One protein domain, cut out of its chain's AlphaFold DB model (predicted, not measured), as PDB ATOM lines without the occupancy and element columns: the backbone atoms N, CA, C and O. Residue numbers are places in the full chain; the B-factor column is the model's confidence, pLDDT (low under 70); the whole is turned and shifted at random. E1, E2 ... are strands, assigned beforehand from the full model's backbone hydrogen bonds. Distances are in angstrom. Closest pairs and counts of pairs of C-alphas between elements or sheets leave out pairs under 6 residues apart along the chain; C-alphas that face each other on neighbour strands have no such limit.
ATOM      1  N   ARG A  33     545.995 279.899 403.446       89.38
ATOM      2  CA  ARG A  33     545.071 280.294 404.522       89.38
ATOM      3  C   ARG A  33     544.591 281.727 404.342       89.38
ATOM      4  O   ARG A  33     545.372 282.596 403.971       89.38
ATOM      5  N   GLY A  34     543.307 281.956 404.624       87.75
ATOM      6  CA  GLY A  34     542.692 283.288 404.658       87.75
ATOM      7  C   GLY A  34     542.409 283.930 403.296       87.75
ATOM      8  O   GLY A  34     541.883 285.036 403.250       87.75
ATOM      9  N   ILE A  35     542.727 283.262 402.182       88.88
ATOM     10  CA  ILE A  35     542.530 283.798 400.830       88.88
ATOM     11  C   ILE A  35     541.145 283.405 400.312       88.88
ATOM     12  O   ILE A  35     540.953 282.330 399.751       88.88
ATOM     13  N   GLU A  36     540.172 284.292 400.496       86.56
ATOM     14  CA  GLU A  36     538.806 284.111 399.977       86.56
ATOM     15  C   GLU A  36     538.599 284.777 398.611       86.56
ATOM     16  O   GLU A  36     537.715 284.405 397.840       86.56
ATOM     17  N   ARG A  37     539.420 285.787 398.307       88.62
ATOM     18  CA  ARG A  37     539.381 286.549 397.060       88.62
ATOM     19  C   ARG A  37     540.675 286.337 396.281       88.62
ATOM     20  O   ARG A  37     541.740 286.429 396.891       88.62
ATOM     21  N   PRO A  38     540.605 286.120 394.956       91.25
ATOM     22  CA  PRO A  38     541.798 286.018 394.133       91.25
ATOM     23  C   PRO A  38     542.671 287.277 394.203       91.25
ATOM     24  O   PRO A  38     542.171 288.402 394.127       91.25
ATOM     25  N   ILE A  39     543.979 287.078 394.311       93.88
ATOM     26  CA  ILE A  39     545.006 288.118 394.332       93.88
ATOM     27  C   ILE A  39     545.904 287.892 393.118       93.88
ATOM     28  O   ILE A  39     546.515 286.833 392.988       93.88
ATOM     29  N   PHE A  40     545.991 288.899 392.250       93.75
ATOM     30  CA  PHE A  40     546.845 288.907 391.060       93.75
ATOM     31  C   PHE A  40     547.712 290.154 391.093       93.75
ATOM     32  O   PHE A  40     547.192 291.266 391.008       93.75
ATOM     33  N   LEU A  41     549.020 289.978 391.237       93.44
ATOM     34  CA  LEU A  41     549.953 291.078 391.432       93.44
ATOM     35  C   LEU A  41     551.207 290.879 390.587       93.44
ATOM     36  O   LEU A  41     551.756 289.782 390.528       93.44
ATOM     37  N   THR A  42     551.693 291.972 390.004       93.69
ATOM     38  CA  THR A  42     552.990 292.037 389.326       93.69
ATOM     39  C   THR A  42     553.801 293.161 389.946       93.69
ATOM     40  O   THR A  42     553.343 294.302 390.010       93.69
ATOM     41  N   ILE A  43     555.002 292.837 390.418       91.94
ATOM     42  CA  ILE A  43     555.862 293.761 391.158       91.94
ATOM     43  C   ILE A  43     557.236 293.762 390.513       91.94
ATOM     44  O   ILE A  43     557.913 292.737 390.486       91.94
ATOM     45  N   ALA A  44     557.656 294.919 390.012       91.69
ATOM     46  CA  ALA A  44     559.038 295.134 389.618       91.69
ATOM     47  C   ALA A  44     559.854 295.546 390.848       91.69
ATOM     48  O   ALA A  44     559.448 296.427 391.608       91.69
ATOM     49  N   ALA A  45     560.998 294.908 391.053       91.56
ATOM     50  CA  ALA A  45     561.853 295.109 392.208       91.56
ATOM     51  C   ALA A  45     563.334 295.034 391.820       91.56
ATOM     52  O   ALA A  45     563.703 294.435 390.806       91.56
ATOM     53  N   SER A  46     564.186 295.609 392.656       89.00
ATOM     54  CA  SER A  46     565.638 295.449 392.596       89.00
ATOM     55  C   SER A  46     566.165 294.994 393.942       89.00
ATOM     56  O   SER A  46     565.456 295.017 394.949       89.00
ATOM     57  N   ASN A  47     567.419 294.555 393.964       87.50
ATOM     58  CA  ASN A  47     568.106 294.390 395.234       87.50
ATOM     59  C   ASN A  47     568.201 295.767 395.922       87.50
ATOM     60  O   ASN A  47     568.445 296.780 395.265       87.50
ATOM     61  N   LYS A  48     567.976 295.793 397.236       86.88
ATOM     62  CA  LYS A  48     568.042 296.995 398.071       86.88
ATOM     63  C   LYS A  48     569.366 297.747 397.963       86.88
ATOM     64  O   LYS A  48     569.351 298.968 398.020       86.88
ATOM     65  N   ASP A  49     570.470 297.027 397.788       84.56
ATOM     66  CA  ASP A  49     571.812 297.614 397.694       84.56
ATOM     67  C   ASP A  49     572.257 297.835 396.231       84.56
ATOM     68  O   ASP A  49     573.438 298.040 395.948       84.56
ATOM     69  N   ASP A  50     571.322 297.760 395.278       80.62
ATOM     70  CA  ASP A  50     571.573 297.855 393.838       80.62
ATOM     71  C   ASP A  50     570.903 299.092 393.224       80.62
ATOM     72  O   ASP A  50     570.133 298.987 392.272       80.62
ATOM     73  N   ASP A  51     571.211 300.280 393.751       79.31
ATOM     74  CA  ASP A  51     570.633 301.562 393.301       79.31
ATOM     75  C   ASP A  51     570.818 301.824 391.798       79.31
ATOM     76  O   ASP A  51     570.012 302.491 391.151       79.31
ATOM     77  N   LYS A  52     571.907 301.300 391.226       79.38
ATOM     78  CA  LYS A  52     572.215 301.418 389.796       79.38
ATOM     79  C   LYS A  52     571.555 300.331 388.957       79.38
ATOM     80  O   LYS A  52     571.611 300.419 387.732       79.38
ATOM     81  N   LEU A  53     570.910 299.343 389.580       79.69
ATOM     82  CA  LEU A  53     570.280 298.177 388.954       79.69
ATOM     83  C   LEU A  53     571.281 297.298 388.180       79.69
ATOM     84  O   LEU A  53     570.941 296.736 387.132       79.69
ATOM     85  N   ASP A  54     572.543 297.270 388.603       78.12
ATOM     86  CA  ASP A  54     573.631 296.546 387.935       78.12
ATOM     87  C   ASP A  54     573.477 295.029 388.111       78.12
ATOM     88  O   ASP A  54     573.764 294.250 387.197       78.12
ATOM     89  N   HIS A  55     572.936 294.606 389.251       76.06
ATOM     90  CA  HIS A  55     572.652 293.210 389.573       76.06
ATOM     91  C   HIS A  55     571.269 292.748 389.101       76.06
ATOM     92  O   HIS A  55     571.037 291.537 388.973       76.06
ATOM     93  N   GLY A  56     570.403 293.692 388.731       79.94
ATOM     94  CA  GLY A  56     569.308 293.474 387.795       79.94
ATOM     95  C   GLY A  56     567.938 293.904 388.286       79.94
ATOM     96  O   GLY A  56     567.739 294.295 389.432       79.94
ATOM     97  N   ILE A  57     566.978 293.789 387.373       87.62
ATOM     98  CA  ILE A  57     565.558 294.004 387.638       87.62
ATOM     99  C   ILE A  57     564.890 292.640 387.765       87.62
ATOM    100  O   ILE A  57     565.161 291.730 386.975       87.62
ATOM    101  N   TYR A  58     564.010 292.519 388.746       90.25
ATOM    102  CA  TYR A  58     563.276 291.308 389.057       90.25
ATOM    103  C   TYR A  58     561.785 291.587 388.968       90.25
ATOM    104  O   TYR A  58     561.305 292.565 389.537       90.25
ATOM    105  N   ILE A  59     561.051 290.734 388.262       92.69
ATOM    106  CA  ILE A  59     559.590 290.792 388.216       92.69
ATOM    107  C   ILE A  59     559.055 289.646 389.062       92.69
ATOM    108  O   ILE A  59     559.360 288.487 388.790       92.69
ATOM    109  N   PHE A  60     558.265 289.975 390.077       95.25
ATOM    110  CA  PHE A  60     557.528 289.016 390.884       95.25
ATOM    111  C   PHE A  60     556.077 288.989 390.418       95.25
ATOM    112  O   PHE A  60     555.374 289.992 390.550       95.25
ATOM    113  N   ASN A  61     555.632 287.851 389.892       96.69
ATOM    114  CA  ASN A  61     554.225 287.597 389.606       96.69
ATOM    115  C   ASN A  61     553.653 286.720 390.712       96.69
ATOM    116  O   ASN A  61     554.154 285.628 390.974       96.69
ATOM    117  N   ILE A  62     552.606 287.207 391.365       96.62
ATOM    118  CA  ILE A  62     551.925 286.514 392.452       96.62
ATOM    119  C   ILE A  62     550.497 286.276 392.015       96.62
ATOM    120  O   ILE A  62     549.772 287.214 391.676       96.62
ATOM    121  N   HIS A  63     550.099 285.014 392.057       96.50
ATOM    122  CA  HIS A  63     548.729 284.607 391.834       96.50
ATOM    123  C   HIS A  63     548.298 283.705 392.981       96.50
ATOM    124  O   HIS A  63     548.892 282.655 393.203       96.50
ATOM    125  N   CYS A  64     547.284 284.131 393.719       95.69
ATOM    126  CA  CYS A  64     546.725 283.386 394.833       95.69
ATOM    127  C   CYS A  64     545.209 283.329 394.715       95.69
ATOM    128  O   CYS A  64     544.566 284.354 394.511       95.69
ATOM    129  N   ALA A  65     544.650 282.144 394.899       93.19
ATOM    130  CA  ALA A  65     543.226 281.871 394.971       93.19
ATOM    131  C   ALA A  65     542.952 280.925 396.152       93.19
ATOM    132  O   ALA A  65     543.861 280.561 396.899       93.19
ATOM    133  N   SER A  66     541.690 280.544 396.341       88.75
ATOM    134  CA  SER A  66     541.271 279.706 397.470       88.75
ATOM    135  C   SER A  66     541.903 278.311 397.477       88.75
ATOM    136  O   SER A  66     542.038 277.714 398.537       88.75
ATOM    137  N   ASP A  67     542.262 277.785 396.308       87.88
ATOM    138  CA  ASP A  67     542.777 276.429 396.090       87.88
ATOM    139  C   ASP A  67     544.300 276.379 395.889       87.88
ATOM    140  O   ASP A  67     544.886 275.306 395.732       87.88
ATOM    141  N   GLY A  68     544.975 277.529 395.881       93.94
ATOM    142  CA  GLY A  68     546.403 277.542 395.636       93.94
ATOM    143  C   GLY A  68     547.016 278.919 395.475       93.94
ATOM    144  O   GLY A  68     546.351 279.919 395.222       93.94
ATOM    145  N   CYS A  69     548.338 278.942 395.582       96.50
ATOM    146  CA  CYS A  69     549.155 280.090 395.244       96.50
ATOM    147  C   CYS A  69     550.291 279.661 394.322       96.50
ATOM    148  O   CYS A  69     550.824 278.553 394.430       96.50
ATOM    149  N   SER A  70     550.697 280.578 393.458       97.00
ATOM    150  CA  SER A  70     551.898 280.503 392.646       97.00
ATOM    151  C   SER A  70     552.657 281.819 392.718       97.00
ATOM    152  O   SER A  70     552.068 282.902 392.694       97.00
ATOM    153  N   LEU A  71     553.973 281.700 392.765       97.31
ATOM    154  CA  LEU A  71     554.923 282.792 392.710       97.31
ATOM    155  C   LEU A  71     555.873 282.524 391.551       97.31
ATOM    156  O   LEU A  71     556.491 281.463 391.503       97.31
ATOM    157  N   GLU A  72     556.046 283.497 390.671       96.62
ATOM    158  CA  GLU A  72     557.129 283.496 389.690       96.62
ATOM    159  C   GLU A  72     558.059 284.673 389.956       96.62
ATOM    160  O   GLU A  72     557.606 285.789 390.213       96.62
ATOM    161  N   ARG A  73     559.366 284.432 389.862       94.12
ATOM    162  CA  ARG A  73     560.401 285.466 389.866       94.12
ATOM    163  C   ARG A  73     561.144 285.420 388.540       94.12
ATOM    164  O   ARG A  73     561.759 284.410 388.208       94.12
ATOM    165  N   ILE A  74     561.133 286.529 387.812       91.62
ATOM    166  CA  ILE A  74     561.782 286.666 386.507       91.62
ATOM    167  C   ILE A  74     562.972 287.617 386.639       91.62
ATOM    168  O   ILE A  74     562.802 288.771 387.025       91.62
ATOM    169  N   SER A  75     564.174 287.142 386.309       88.81
ATOM    170  CA  SER A  75     565.414 287.931 386.268       88.81
ATOM    171  C   SER A  75     565.587 288.570 384.885       88.81
ATOM    172  O   SER A  75     565.772 287.863 383.894       88.81
ATOM    173  N   MET A  76     565.543 289.904 384.811       84.81
ATOM    174  CA  MET A  76     565.491 290.669 383.552       84.81
ATOM    175  C   MET A  76     566.848 291.195 383.059       84.81
ATOM    176  O   MET A  76     566.890 291.930 382.078       84.81
ATOM    177  N   ASN A  77     567.968 290.858 383.704       74.75
ATOM    178  CA  ASN A  77     569.309 291.290 383.269       74.75
ATOM    179  C   ASN A  77     570.206 290.137 382.785       74.75
ATOM    180  O   ASN A  77     571.425 290.284 382.714       74.75
ATOM    181  N   GLU A  78     569.619 288.987 382.466       73.81
ATOM    182  CA  GLU A  78     570.358 287.819 381.994       73.81
ATOM    183  C   GLU A  78     570.632 287.953 380.490       73.81
ATOM    184  O   GLU A  78     569.819 287.571 379.647       73.81
ATOM    185  N   CYS A  79     571.778 288.531 380.141       77.38
ATOM    186  CA  CYS A  79     572.277 288.552 378.769       77.38
ATOM    187  C   CYS A  79     573.453 287.574 378.673       77.38
ATOM    188  O   CYS A  79     574.425 287.688 379.421       77.38
ATOM    189  N   VAL A  80     573.365 286.598 377.769       75.50
ATOM    190  CA  VAL A  80     574.382 285.551 377.600       75.50
ATOM    191  C   VAL A  80     574.823 285.529 376.144       75.50
ATOM    192  O   VAL A  80     574.004 285.708 375.244       75.50
ATOM    193  N   ASN A  81     576.116 285.316 375.905       76.31
ATOM    194  CA  ASN A  81     576.601 285.066 374.554       76.31
ATOM    195  C   ASN A  81     576.039 283.733 374.060       76.31
ATOM    196  O   ASN A  81     576.180 282.703 374.727       76.31
ATOM    197  N   ASP A  82     575.416 283.750 372.890       73.06
ATOM    198  CA  ASP A  82     575.058 282.530 372.192       73.06
ATOM    199  C   ASP A  82     576.317 281.802 371.678       73.06
ATOM    200  O   ASP A  82     577.457 282.257 371.825       73.06
ATOM    201  N   LYS A  83     576.118 280.641 371.045       76.44
ATOM    202  CA  LYS A  83     577.217 279.830 370.491       76.44
ATOM    203  C   LYS A  83     578.036 280.560 369.417       76.44
ATOM    204  O   LYS A  83     579.136 280.112 369.107       76.44
ATOM    205  N   ASN A  84     577.515 281.655 368.869       78.50
ATOM    206  CA  ASN A  84     578.127 282.460 367.819       78.50
ATOM    207  C   ASN A  84     578.732 283.769 368.367       78.50
ATOM    208  O   ASN A  84     579.196 284.594 367.583       78.50
ATOM    209  N   GLY A  85     578.729 283.979 369.690       75.31
ATOM    210  CA  GLY A  85     579.240 285.195 370.328       75.31
ATOM    211  C   GLY A  85     578.290 286.395 370.258       75.31
ATOM    212  O   GLY A  85     578.691 287.495 370.630       75.31
ATOM    213  N   SER A  86     577.050 286.207 369.800       76.25
ATOM    214  CA  SER A  86     576.024 287.253 369.800       76.25
ATOM    215  C   SER A  86     575.345 287.322 371.165       76.25
ATOM    216  O   SER A  86     574.991 286.300 371.750       76.25
ATOM    217  N   LEU A  87     575.156 288.533 371.685       75.25
ATOM    218  CA  LEU A  87     574.527 288.742 372.985       75.25
ATOM    219  C   LEU A  87     573.013 288.523 372.869       75.25
ATOM    220  O   LEU A  87     572.335 289.259 372.155       75.25
ATOM    221  N   SER A  88     572.485 287.522 373.574       75.69
ATOM    222  CA  SER A  88     571.058 287.194 373.585       75.69
ATOM    223  C   SER A  88     570.460 287.411 374.968       75.69
ATOM    224  O   SER A  88     571.021 286.989 375.983       75.69
ATOM    225  N   PHE A  89     569.280 288.028 375.004       80.19
ATOM    226  CA  PHE A  89     568.489 288.150 376.221       80.19
ATOM    227  C   PHE A  89     567.867 286.793 376.576       80.19
ATOM    228  O   PHE A  89     567.144 286.210 375.772       80.19
ATOM    229  N   THR A  90     568.177 286.276 377.763       80.88
ATOM    230  CA  THR A  90     567.771 284.939 378.223       80.88
ATOM    231  C   THR A  90     567.319 285.016 379.683       80.88
ATOM    232  O   THR A  90     568.072 284.619 380.572       80.88
ATOM    233  N   PRO A  91     566.120 285.561 379.966       84.69
ATOM    234  CA  PRO A  91     565.651 285.743 381.334       84.69
ATOM    235  C   PRO A  91     565.584 284.403 382.068       84.69
ATOM    236  O   PRO A  91     565.180 283.387 381.503       84.69
ATOM    237  N   THR A  92     565.965 284.406 383.344       87.31
ATOM    238  CA  THR A  92     565.772 283.241 384.219       87.31
ATOM    239  C   THR A  92     564.419 283.358 384.901       87.31
ATOM    240  O   THR A  92     564.103 284.421 385.439       87.31
ATOM    241  N   VAL A  93     563.638 282.280 384.874       91.19
ATOM    242  CA  VAL A  93     562.326 282.193 385.516       91.19
ATOM    243  C   VAL A  93     562.393 281.129 386.599       91.19
ATOM    244  O   VAL A  93     562.625 279.958 386.306       91.19
ATOM    245  N   ASP A  94     562.169 281.548 387.837       92.38
ATOM    246  CA  ASP A  94     561.994 280.661 388.978       92.38
ATOM    247  C   ASP A  94     560.508 280.632 389.353       92.38
ATOM    248  O   ASP A  94     559.866 281.683 389.393       92.38
ATOM    249  N   SER A  95     559.954 279.449 389.623       94.56
ATOM    250  CA  SER A  95     558.532 279.278 389.935       94.56
ATOM    251  C   SER A  95     558.339 278.402 391.168       94.56
ATOM    252  O   SER A  95     558.988 277.363 391.320       94.56
ATOM    253  N   TRP A  96     557.427 278.822 392.040       95.19
ATOM    254  CA  TRP A  96     557.036 278.115 393.255       95.19
ATOM    255  C   TRP A  96     555.522 278.050 393.341       95.19
ATOM    256  O   TRP A  96     554.826 279.003 392.996       95.19
ATOM    257  N   VAL A  97     555.007 276.922 393.816       95.12
ATOM    258  CA  VAL A  97     553.571 276.644 393.840       95.12
ATOM    259  C   VAL A  97     553.205 275.907 395.119       95.12
ATOM    260  O   VAL A  97     553.947 275.040 395.590       95.12
ATOM    261  N   SER A  98     552.057 276.252 395.696       94.62
ATOM    262  CA  SER A  98     551.676 275.749 397.018       94.62
ATOM    263  C   SER A  98     551.377 274.255 397.029       94.62
ATOM    264  O   SER A  98     551.765 273.557 397.962       94.62
ATOM    265  N   TRP A  99     550.767 273.733 395.963       89.50
ATOM    266  CA  TRP A  99     550.453 272.306 395.833       89.50
ATOM    267  C   TRP A  99     551.704 271.412 395.775       89.50
ATOM    268  O   TRP A  99     551.630 270.234 396.112       89.50
ATOM    269  N   ALA A 100     552.861 271.962 395.385       89.50
ATOM    270  CA  ALA A 100     554.139 271.248 395.390       89.50
ATOM    271  C   ALA A 100     554.879 271.355 396.738       89.50
ATOM    272  O   ALA A 100     555.987 270.835 396.872       89.50
ATOM    273  N   GLY A 101     554.310 272.059 397.724       89.00
ATOM    274  CA  GLY A 101     554.941 272.302 399.023       89.00
ATOM    275  C   GLY A 101     556.165 273.222 398.963       89.00
ATOM    276  O   GLY A 101     556.924 273.282 399.928       89.00
ATOM    277  N   SER A 102     556.383 273.920 397.843       92.19
ATOM    278  CA  SER A 102     557.489 274.871 397.671       92.19
ATOM    279  C   SER A 102     557.098 276.320 397.987       92.19
ATOM    280  O   SER A 102     557.956 277.205 397.982       92.19
ATOM    281  N   LEU A 103     555.818 276.546 398.297       95.00
ATOM    282  CA  LEU A 103     555.239 277.833 398.657       95.00
ATOM    283  C   LEU A 103     554.177 277.647 399.750       95.00
ATOM    284  O   LEU A 103     553.282 276.815 399.620       95.00
ATOM    285  N   GLU A 104     554.237 278.455 400.796       95.31
ATOM    286  CA  GLU A 104     553.159 278.587 401.779       95.31
ATOM    287  C   GLU A 104     552.627 280.016 401.737       95.31
ATOM    288  O   GLU A 104     553.403 280.956 401.561       95.31
ATOM    289  N   ALA A 105     551.310 280.180 401.869       96.06
ATOM    290  CA  ALA A 105     550.663 281.483 401.770       96.06
ATOM    291  C   ALA A 105     549.660 281.686 402.904       96.06
ATOM    292  O   ALA A 105     548.780 280.856 403.143       96.06
ATOM    293  N   ASN A 106     549.772 282.816 403.587       96.12
ATOM    294  CA  ASN A 106     548.890 283.176 404.681       96.12
ATOM    295  C   ASN A 106     548.446 284.628 404.524       96.12
ATOM    296  O   ASN A 106     549.269 285.539 404.599       96.12
ATOM    297  N   LEU A 107     547.151 284.835 404.309       95.88
ATOM    298  CA  LEU A 107     546.535 286.153 404.352       95.88
ATOM    299  C   LEU A 107     545.901 286.352 405.725       95.88
ATOM    300  O   LEU A 107     544.997 285.612 406.113       95.88
ATOM    301  N   ASN A 108     546.376 287.359 406.450       94.81
ATOM    302  CA  ASN A 108     545.777 287.799 407.703       94.81
ATOM    303  C   ASN A 108     545.442 289.288 407.603       94.81
ATOM    304  O   ASN A 108     546.329 290.105 407.342       94.81
ATOM    305  N   ASP A 109     544.167 289.628 407.781       92.38
ATOM    306  CA  ASP A 109     543.605 290.943 407.482       92.38
ATOM    307  C   ASP A 109     543.986 291.411 406.063       92.38
ATOM    308  O   ASP A 109     543.508 290.884 405.061       92.38
ATOM    309  N   ASN A 110     544.896 292.382 405.980       95.00
ATOM    310  CA  ASN A 110     545.380 292.975 404.741       95.00
ATOM    311  C   ASN A 110     546.837 292.603 404.440       95.00
ATOM    312  O   ASN A 110     547.468 293.228 403.593       95.00
ATOM    313  N   VAL A 111     547.403 291.633 405.153       97.19
ATOM    314  CA  VAL A 111     548.813 291.264 405.042       97.19
ATOM    315  C   VAL A 111     548.925 289.865 404.460       97.19
ATOM    316  O   VAL A 111     548.568 288.889 405.119       97.19
ATOM    317  N   LEU A 112     549.444 289.770 403.236       97.12
ATOM    318  CA  LEU A 112     549.788 288.496 402.613       97.12
ATOM    319  C   LEU A 112     551.256 288.176 402.898       97.12
ATOM    320  O   LEU A 112     552.159 288.916 402.497       97.12
ATOM    321  N   GLU A 113     551.484 287.059 403.575       97.56
ATOM    322  CA  GLU A 113     552.807 286.504 403.840       97.56
ATOM    323  C   GLU A 113     553.003 285.244 402.995       97.56
ATOM    324  O   GLU A 113     552.165 284.339 403.009       97.56
ATOM    325  N   LEU A 114     554.106 285.200 402.247       97.06
ATOM    326  CA  LEU A 114     554.523 284.045 401.461       97.06
ATOM    327  C   LEU A 114     555.865 283.531 401.980       97.06
ATOM    328  O   LEU A 114     556.837 284.288 402.045       97.06
ATOM    329  N   ASP A 115     555.923 282.240 402.277       95.94
ATOM    330  CA  ASP A 115     557.153 281.528 402.612       95.94
ATOM    331  C   ASP A 115     557.556 280.650 401.417       95.94
ATOM    332  O   ASP A 115     556.812 279.770 400.983       95.94
ATOM    333  N   VAL A 116     558.734 280.924 400.853       94.81
ATOM    334  CA  VAL A 116     559.251 280.334 399.611       94.81
ATOM    335  C   VAL A 116     560.410 279.396 399.929       94.81
ATOM    336  O   VAL A 116     561.436 279.813 400.476       94.81
ATOM    337  N   PHE A 117     560.279 278.128 399.555       91.44
ATOM    338  CA  PHE A 117     561.256 277.084 399.858       91.44
ATOM    339  C   PHE A 117     562.115 276.778 398.622       91.44
ATOM    340  O   PHE A 117     561.772 275.932 397.801       91.44
ATOM    341  N   GLU A 118     563.252 277.471 398.479       84.19
ATOM    342  CA  GLU A 118     564.085 277.424 397.259       84.19
ATOM    343  C   GLU A 118     564.842 276.102 397.039       84.19
ATOM    344  O   GLU A 118     565.225 275.802 395.912       84.19
ATOM    345  N   ARG A 119     565.099 275.311 398.090       77.44
ATOM    346  CA  ARG A 119     565.867 274.052 397.976       77.44
ATOM    347  C   ARG A 119     565.070 272.839 398.416       77.44
ATOM    348  O   ARG A 119     564.980 271.854 397.694       77.44
ATOM    349  N   THR A 120     564.550 272.899 399.635       70.75
ATOM    350  CA  THR A 120     563.764 271.824 400.238       70.75
ATOM    351  C   THR A 120     562.659 272.421 401.109       70.75
ATOM    352  O   THR A 120     562.873 273.495 401.682       70.75
ATOM    353  N   PRO A 121     561.529 271.719 401.308       65.00
ATOM    354  CA  PRO A 121     560.445 272.165 402.196       65.00
ATOM    355  C   PRO A 121     560.854 272.385 403.667       65.00
ATOM    356  O   PRO A 121     560.085 272.918 404.455       65.00
ATOM    357  N   HIS A 122     562.060 271.960 404.064       65.00
ATOM    358  CA  HIS A 122     562.606 272.130 405.417       65.00
ATOM    359  C   HIS A 122     563.726 273.174 405.499       65.00
ATOM    360  O   HIS A 122     564.276 273.413 406.575       65.00
ATOM    361  N   SER A 123     564.108 273.775 404.370       73.94
ATOM    362  CA  SER A 123     565.065 274.880 404.364       73.94
ATOM    363  C   SER A 123     564.440 276.133 404.982       73.94
ATOM    364  O   SER A 123     563.222 276.300 404.955       73.94
ATOM    365  N   SER A 124     565.259 277.018 405.564       82.56
ATOM    366  CA  SER A 124     564.760 278.326 405.998       82.56
ATOM    367  C   SER A 124     564.165 279.056 404.790       82.56
ATOM    368  O   SER A 124     564.919 279.305 403.846       82.56
ATOM    369  N   PRO A 125     562.870 279.409 404.809       90.75
ATOM    370  CA  PRO A 125     562.231 279.986 403.642       90.75
ATOM    371  C   PRO A 125     562.736 281.407 403.391       90.75
ATOM    372  O   PRO A 125     563.065 282.150 404.327       90.75
ATOM    373  N   ALA A 126     562.752 281.792 402.118       93.69
ATOM    374  CA  ALA A 126     562.696 283.194 401.750       93.69
ATOM    375  C   ALA A 126     561.281 283.713 402.049       93.69
ATOM    376  O   ALA A 126     560.305 282.976 401.941       93.69
ATOM    377  N   LYS A 127     561.170 284.972 402.463       95.56
ATOM    378  CA  LYS A 127     559.914 285.572 402.920       95.56
ATOM    379  C   LYS A 127     559.512 286.712 402.010       95.56
ATOM    380  O   LYS A 127     560.320 287.618 401.787       95.56
ATOM    381  N   ILE A 128     558.266 286.711 401.555       96.88
ATOM    382  CA  ILE A 128     557.622 287.866 400.929       96.88
ATOM    383  C   ILE A 128     556.501 288.341 401.845       96.88
ATOM    384  O   ILE A 128     555.682 287.547 402.295       96.88
ATOM    385  N   LYS A 129     556.461 289.644 402.107       97.00
ATOM    386  CA  LYS A 129     555.394 290.302 402.852       97.00
ATOM    387  C   LYS A 129     554.803 291.425 402.013       97.00
ATOM    388  O   LYS A 129     555.540 292.260 401.485       97.00
ATOM    389  N   LEU A 130     553.481 291.419 401.903       96.31
ATOM    390  CA  LEU A 130     552.699 292.386 401.143       96.31
ATOM    391  C   LEU A 130     551.627 292.980 402.039       96.31
ATOM    392  O   LEU A 130     550.856 292.234 402.639       96.31
ATOM    393  N   GLU A 131     551.536 294.301 402.081       96.00
ATOM    394  CA  GLU A 131     550.334 294.966 402.580       96.00
ATOM    395  C   GLU A 131     549.442 295.295 401.393       96.00
ATOM    396  O   GLU A 131     549.865 295.946 400.435       96.00
ATOM    397  N   LEU A 132     548.208 294.824 401.460       94.75
ATOM    398  CA  LEU A 132     547.224 294.901 400.400       94.75
ATOM    399  C   LEU A 132     546.147 295.925 400.753       94.75
ATOM    400  O   LEU A 132     545.853 296.203 401.916       94.75
ATOM    401  N   ASP A 133     545.540 296.498 399.726       93.19
ATOM    402  CA  ASP A 133     544.350 297.319 399.849       93.19
ATOM    403  C   ASP A 133     543.211 296.687 399.052       93.19
ATOM    404  O   ASP A 133     543.262 296.597 397.823       93.19
ATOM    405  N   PHE A 134     542.183 296.253 399.781       90.75
ATOM    406  CA  PHE A 134     540.962 295.662 399.236       90.75
ATOM    407  C   PHE A 134     539.800 296.664 399.142       90.75
ATOM    408  O   PHE A 134     538.665 296.260 398.885       90.75
ATOM    409  N   SER A 135     540.045 297.961 399.368       89.69
ATOM    410  CA  SER A 135     539.015 299.006 399.258       89.69
ATOM    411  C   SER A 135     538.438 299.120 397.847       89.69
ATOM    412  O   SER A 135     537.262 299.447 397.686       89.69
ATOM    413  N   ASN A 136     539.235 298.809 396.821       83.00
ATOM    414  CA  ASN A 136     538.767 298.724 395.448       83.00
ATOM    415  C   ASN A 136     538.207 297.322 395.160       83.00
ATOM    416  O   ASN A 136     538.890 296.309 395.278       83.00
ATOM    417  N   THR A 137     536.943 297.260 394.738       77.88
ATOM    418  CA  THR A 137     536.257 295.999 394.427       77.88
ATOM    419  C   THR A 137     536.698 295.360 393.110       77.88
ATOM    420  O   THR A 137     536.369 294.201 392.872       77.88
ATOM    421  N   GLN A 138     537.376 296.107 392.236       78.44
ATOM    422  CA  GLN A 138     537.799 295.660 390.906       78.44
ATOM    423  C   GLN A 138     539.244 295.155 390.874       78.44
ATOM    424  O   GLN A 138     539.571 294.324 390.029       78.44
ATOM    425  N   SER A 139     540.111 295.644 391.763       79.94
ATOM    426  CA  SER A 139     541.509 295.217 391.821       79.94
ATOM    427  C   SER A 139     542.095 295.358 393.220       79.94
ATOM    428  O   SER A 139     541.849 296.337 393.921       79.94
ATOM    429  N   VAL A 140     542.908 294.376 393.608       88.94
ATOM    430  CA  VAL A 140     543.721 294.443 394.825       88.94
ATOM    431  C   VAL A 140     544.912 295.354 394.547       88.94
ATOM    432  O   VAL A 140     545.636 295.136 393.576       88.94
ATOM    433  N   GLN A 141     545.119 296.368 395.382       88.25
ATOM    434  CA  GLN A 141     546.293 297.237 395.280       88.25
ATOM    435  C   GLN A 141     547.351 296.839 396.305       88.25
ATOM    436  O   GLN A 141     547.033 296.302 397.365       88.25
ATOM    437  N   ILE A 142     548.614 297.125 396.001       90.25
ATOM    438  CA  ILE A 142     549.728 296.921 396.930       90.25
ATOM    439  C   ILE A 142     550.057 298.253 397.590       90.25
ATOM    440  O   ILE A 142     550.309 299.240 396.902       90.25
ATOM    441  N   LYS A 143     550.100 298.262 398.920       91.69
ATOM    442  CA  LYS A 143     550.609 299.376 399.733       91.69
ATOM    443  C   LYS A 143     552.096 299.247 400.007       91.69
ATOM    444  O   LYS A 143     552.819 300.237 399.953       91.69
ATOM    445  N   SER A 144     552.559 298.034 400.288       92.19
ATOM    446  CA  SER A 144     553.972 297.771 400.532       92.19
ATOM    447  C   SER A 144     554.368 296.370 400.081       92.19
ATOM    448  O   SER A 144     553.558 295.444 400.062       92.19
ATOM    449  N   PHE A 145     555.634 296.238 399.693       93.31
ATOM    450  CA  PHE A 145     556.256 294.988 399.278       93.31
ATOM    451  C   PHE A 145     557.626 294.878 399.929       93.31
ATOM    452  O   PHE A 145     558.424 295.817 399.885       93.31
ATOM    453  N   LYS A 146     557.906 293.712 400.503       93.25
ATOM    454  CA  LYS A 146     559.230 293.357 400.999       93.25
ATOM    455  C   LYS A 146     559.500 291.885 400.743       93.25
ATOM    456  O   LYS A 146     558.737 291.034 401.193       93.25
ATOM    457  N   ALA A 147     560.612 291.586 400.084       94.38
ATOM    458  CA  ALA A 147     561.055 290.224 399.813       94.38
ATOM    459  C   ALA A 147     562.468 290.026 400.372       94.38
ATOM    460  O   ALA A 147     563.354 290.833 400.124       94.38
ATOM    461  N   THR A 148     562.695 288.982 401.169       93.12
ATOM    462  CA  THR A 148     563.957 288.770 401.899       93.12
ATOM    463  C   THR A 148     564.346 287.303 401.943       93.12
ATOM    464  O   THR A 148     563.489 286.426 401.901       93.12
ATOM    465  N   GLY A 149     565.636 287.024 402.105       88.44
ATOM    466  CA  GLY A 149     566.109 285.666 402.376       88.44
ATOM    467  C   GLY A 149     566.299 284.794 401.142       88.44
ATOM    468  O   GLY A 149     566.556 283.608 401.305       88.44
ATOM    469  N   PHE A 150     566.206 285.375 399.947       87.75
ATOM    470  CA  PHE A 150     566.457 284.672 398.694       87.75
ATOM    471  C   PHE A 150     567.951 284.415 398.495       87.75
ATOM    472  O   PHE A 150     568.777 285.301 398.744       87.75
ATOM    473  N   PHE A 151     568.284 283.231 397.995       80.94
ATOM    474  CA  PHE A 151     569.648 282.833 397.670       80.94
ATOM    475  C   PHE A 151     569.970 283.106 396.203       80.94
ATOM    476  O   PHE A 151     569.253 282.684 395.299       80.94
ATOM    477  N   ASN A 152     571.117 283.734 395.943       71.19
ATOM    478  CA  ASN A 152     571.678 283.797 394.595       71.19
ATOM    479  C   ASN A 152     573.205 283.944 394.656       71.19
ATOM    480  O   ASN A 152     573.782 285.013 394.455       71.19
ATOM    481  N   SER A 153     573.865 282.821 394.933       63.25
ATOM    482  CA  SER A 153     575.323 282.739 395.073       63.25
ATOM    483  C   SER A 153     576.087 283.039 393.781       63.25
ATOM    484  O   SER A 153     577.265 283.379 393.837       63.25
ATOM    485  N   LYS A 154     575.436 282.916 392.616       66.38
ATOM    486  CA  LYS A 154     576.047 283.200 391.312       66.38
ATOM    487  C   LYS A 154     576.214 284.703 391.084       66.38
ATOM    488  O   LYS A 154     577.238 285.113 390.550       66.38
ATOM    489  N   LYS A 155     575.217 285.508 391.466       65.06
ATOM    490  CA  LYS A 155     575.259 286.969 391.311       65.06
ATOM    491  C   LYS A 155     575.921 287.680 392.485       65.06
ATOM    492  O   LYS A 155     576.550 288.708 392.269       65.06
ATOM    493  N   TRP A 156     575.818 287.125 393.692       66.44
ATOM    494  CA  TRP A 156     576.376 287.729 394.903       66.44
ATOM    495  C   TRP A 156     577.254 286.733 395.665       66.44
ATOM    496  O   TRP A 156     576.830 286.161 396.675       66.44
ATOM    497  N   PRO A 157     578.488 286.494 395.192       62.47
ATOM    498  CA  PRO A 157     579.435 285.668 395.925       62.47
ATOM    499  C   PRO A 157     579.733 286.314 397.288       62.47
ATOM    500  O   PRO A 157     580.174 287.457 397.362       62.47
ATOM    501  N   GLY A 158     579.468 285.583 398.375       63.19
ATOM    502  CA  GLY A 158     579.707 286.039 399.751       63.19
ATOM    503  C   GLY A 158     578.517 286.704 400.451       63.19
ATOM    504  O   GLY A 158     578.651 287.068 401.615       63.19
ATOM    505  N   THR A 159     577.358 286.839 399.792       63.72
ATOM    506  CA  THR A 159     576.108 287.258 400.449       63.72
ATOM    507  C   THR A 159     575.123 286.099 400.470       63.72
ATOM    508  O   THR A 159     574.676 285.630 399.425       63.72
ATOM    509  N   ASP A 160     574.766 285.643 401.667       66.31
ATOM    510  CA  ASP A 160     573.911 284.464 401.809       66.31
ATOM    511  C   ASP A 160     572.432 284.763 401.538       66.31
ATOM    512  O   ASP A 160     571.679 283.846 401.219       66.31
ATOM    513  N   ARG A 161     571.982 286.020 401.671       78.38
ATOM    514  CA  ARG A 161     570.562 286.389 401.568       78.38
ATOM    515  C   ARG A 161     570.364 287.773 400.965       78.38
ATOM    516  O   ARG A 161     570.952 288.740 401.437       78.38
ATOM    517  N   VAL A 162     569.483 287.858 399.975       85.69
ATOM    518  CA  VAL A 162     569.144 289.097 399.263       85.69
ATOM    519  C   VAL A 162     567.821 289.678 399.776       85.69
ATOM    520  O   VAL A 162     566.874 288.931 400.055       85.69
ATOM    521  N   GLU A 163     567.762 291.006 399.905       90.56
ATOM    522  CA  GLU A 163     566.536 291.787 400.120       90.56
ATOM    523  C   GLU A 163     566.160 292.495 398.813       90.56
ATOM    524  O   GLU A 163     566.985 293.180 398.212       90.56
ATOM    525  N   PHE A 164     564.910 292.336 398.384       89.75
ATOM    526  CA  PHE A 164     564.346 293.043 397.244       89.75
ATOM    527  C   PHE A 164     563.379 294.125 397.712       89.75
ATOM    528  O   PHE A 164     562.520 293.887 398.572       89.75
ATOM    529  N   VAL A 165     563.505 295.295 397.095       89.94
ATOM    530  CA  VAL A 165     562.658 296.472 397.306       89.94
ATOM    531  C   VAL A 165     561.947 296.828 396.000       89.94
ATOM    532  O   VAL A 165     562.508 296.602 394.925       89.94
ATOM    533  N   PRO A 166     560.705 297.336 396.059       89.38
ATOM    534  CA  PRO A 166     559.965 297.672 394.851       89.38
ATOM    535  C   PRO A 166     560.642 298.834 394.121       89.38
ATOM    536  O   PRO A 166     561.125 299.778 394.749       89.38
ATOM    537  N   LEU A 167     560.644 298.776 392.791       85.75
ATOM    538  CA  LEU A 167     561.075 299.899 391.968       85.75
ATOM    539  C   LEU A 167     559.989 300.981 391.964       85.75
ATOM    540  O   LEU A 167     558.808 300.654 391.810       85.75
TER     541      LEU A 167
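This is residues 33 to 167 of the 189 residues of an uncharacterized protein of Methylomonas sp. LL1 (UniProt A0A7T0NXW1). One long antiparallel sheet curls round like part of a barrel and folds back on itself, with strands E6, E3, E2, E1 and E11 facing E9, E8 and E7, and E10 as the hinge. The small hairpin of E4 and E5 reaches out beyond one end. The printed part has 135 residues, no named helix and eleven strands, E1 to E11 in chain order; the class is all strand. The large sheet runs E6, E3, E2, E1, E11, E10, E9, E8, E7. The whole is compact, with a radius of gyration of the C-alphas of 15.9 A and spans of 50 by 33 by 27 A.

E1, residues 39 to 47, bends by 51 degrees at residue 44. With E2, residues 57 to 65, it forms an antiparallel hairpin at 158 degrees, N 43 to O 60 being 2.9 A. E3, residues 68 to 75, completes the meander, each strand the antiparallel neighbour of the one before; N 61 to O 72 is 2.9 A. E4, residues 79 to 81, and E5, residues 87 to 89, form a hairpin, with N 88 to O 80 at 2.9 A. E5 runs on into E6, residues 92 to 97, at 23 degrees; E6 is an edge strand beside E3, with N 73 to O 94 at 2.8 A. The other edge strand is E7, residues 103 to 108; the closest C-alphas of E6 and E7, Val 97 and Leu 103, are 5.2 A apart. E7 opens a second meander with E8, residues 111 to 116, E9, residues 126 to 133, E10, residues 141 to 150, and E11, residues 162 to 166. Along it N 106 to O 113 is 2.9 A, N 114 to O 128 2.8 A, N 129 to O 146 2.8 A and N 164 to O 147 2.8 A. E10 bends by 61 degrees at residue 144. E11 pairs staggered, with E10 over residues 162 to 164 and with E1 over 164 to 166, where N 46 to O 165 is 3.0 A.

E1 begins at C-alpha 39, (545.006, 288.118, 394.332), and spans 24.0 A. E2 spans 26.5 A, E3 23.6 A, E9 23.2 A and E10 24.0 A. E11 ends at C-alpha 166, (559.965, 297.672, 394.851).

The C-alphas farthest apart, those of Asn 84 and Asp 109, are 53.3 A apart. The printed part has no cut, and the link from E10 to E11, 11 residues, is long. Mean pLDDT of the printed part is 86.6; residues 121 to 122 and 153 to 160 are under 70.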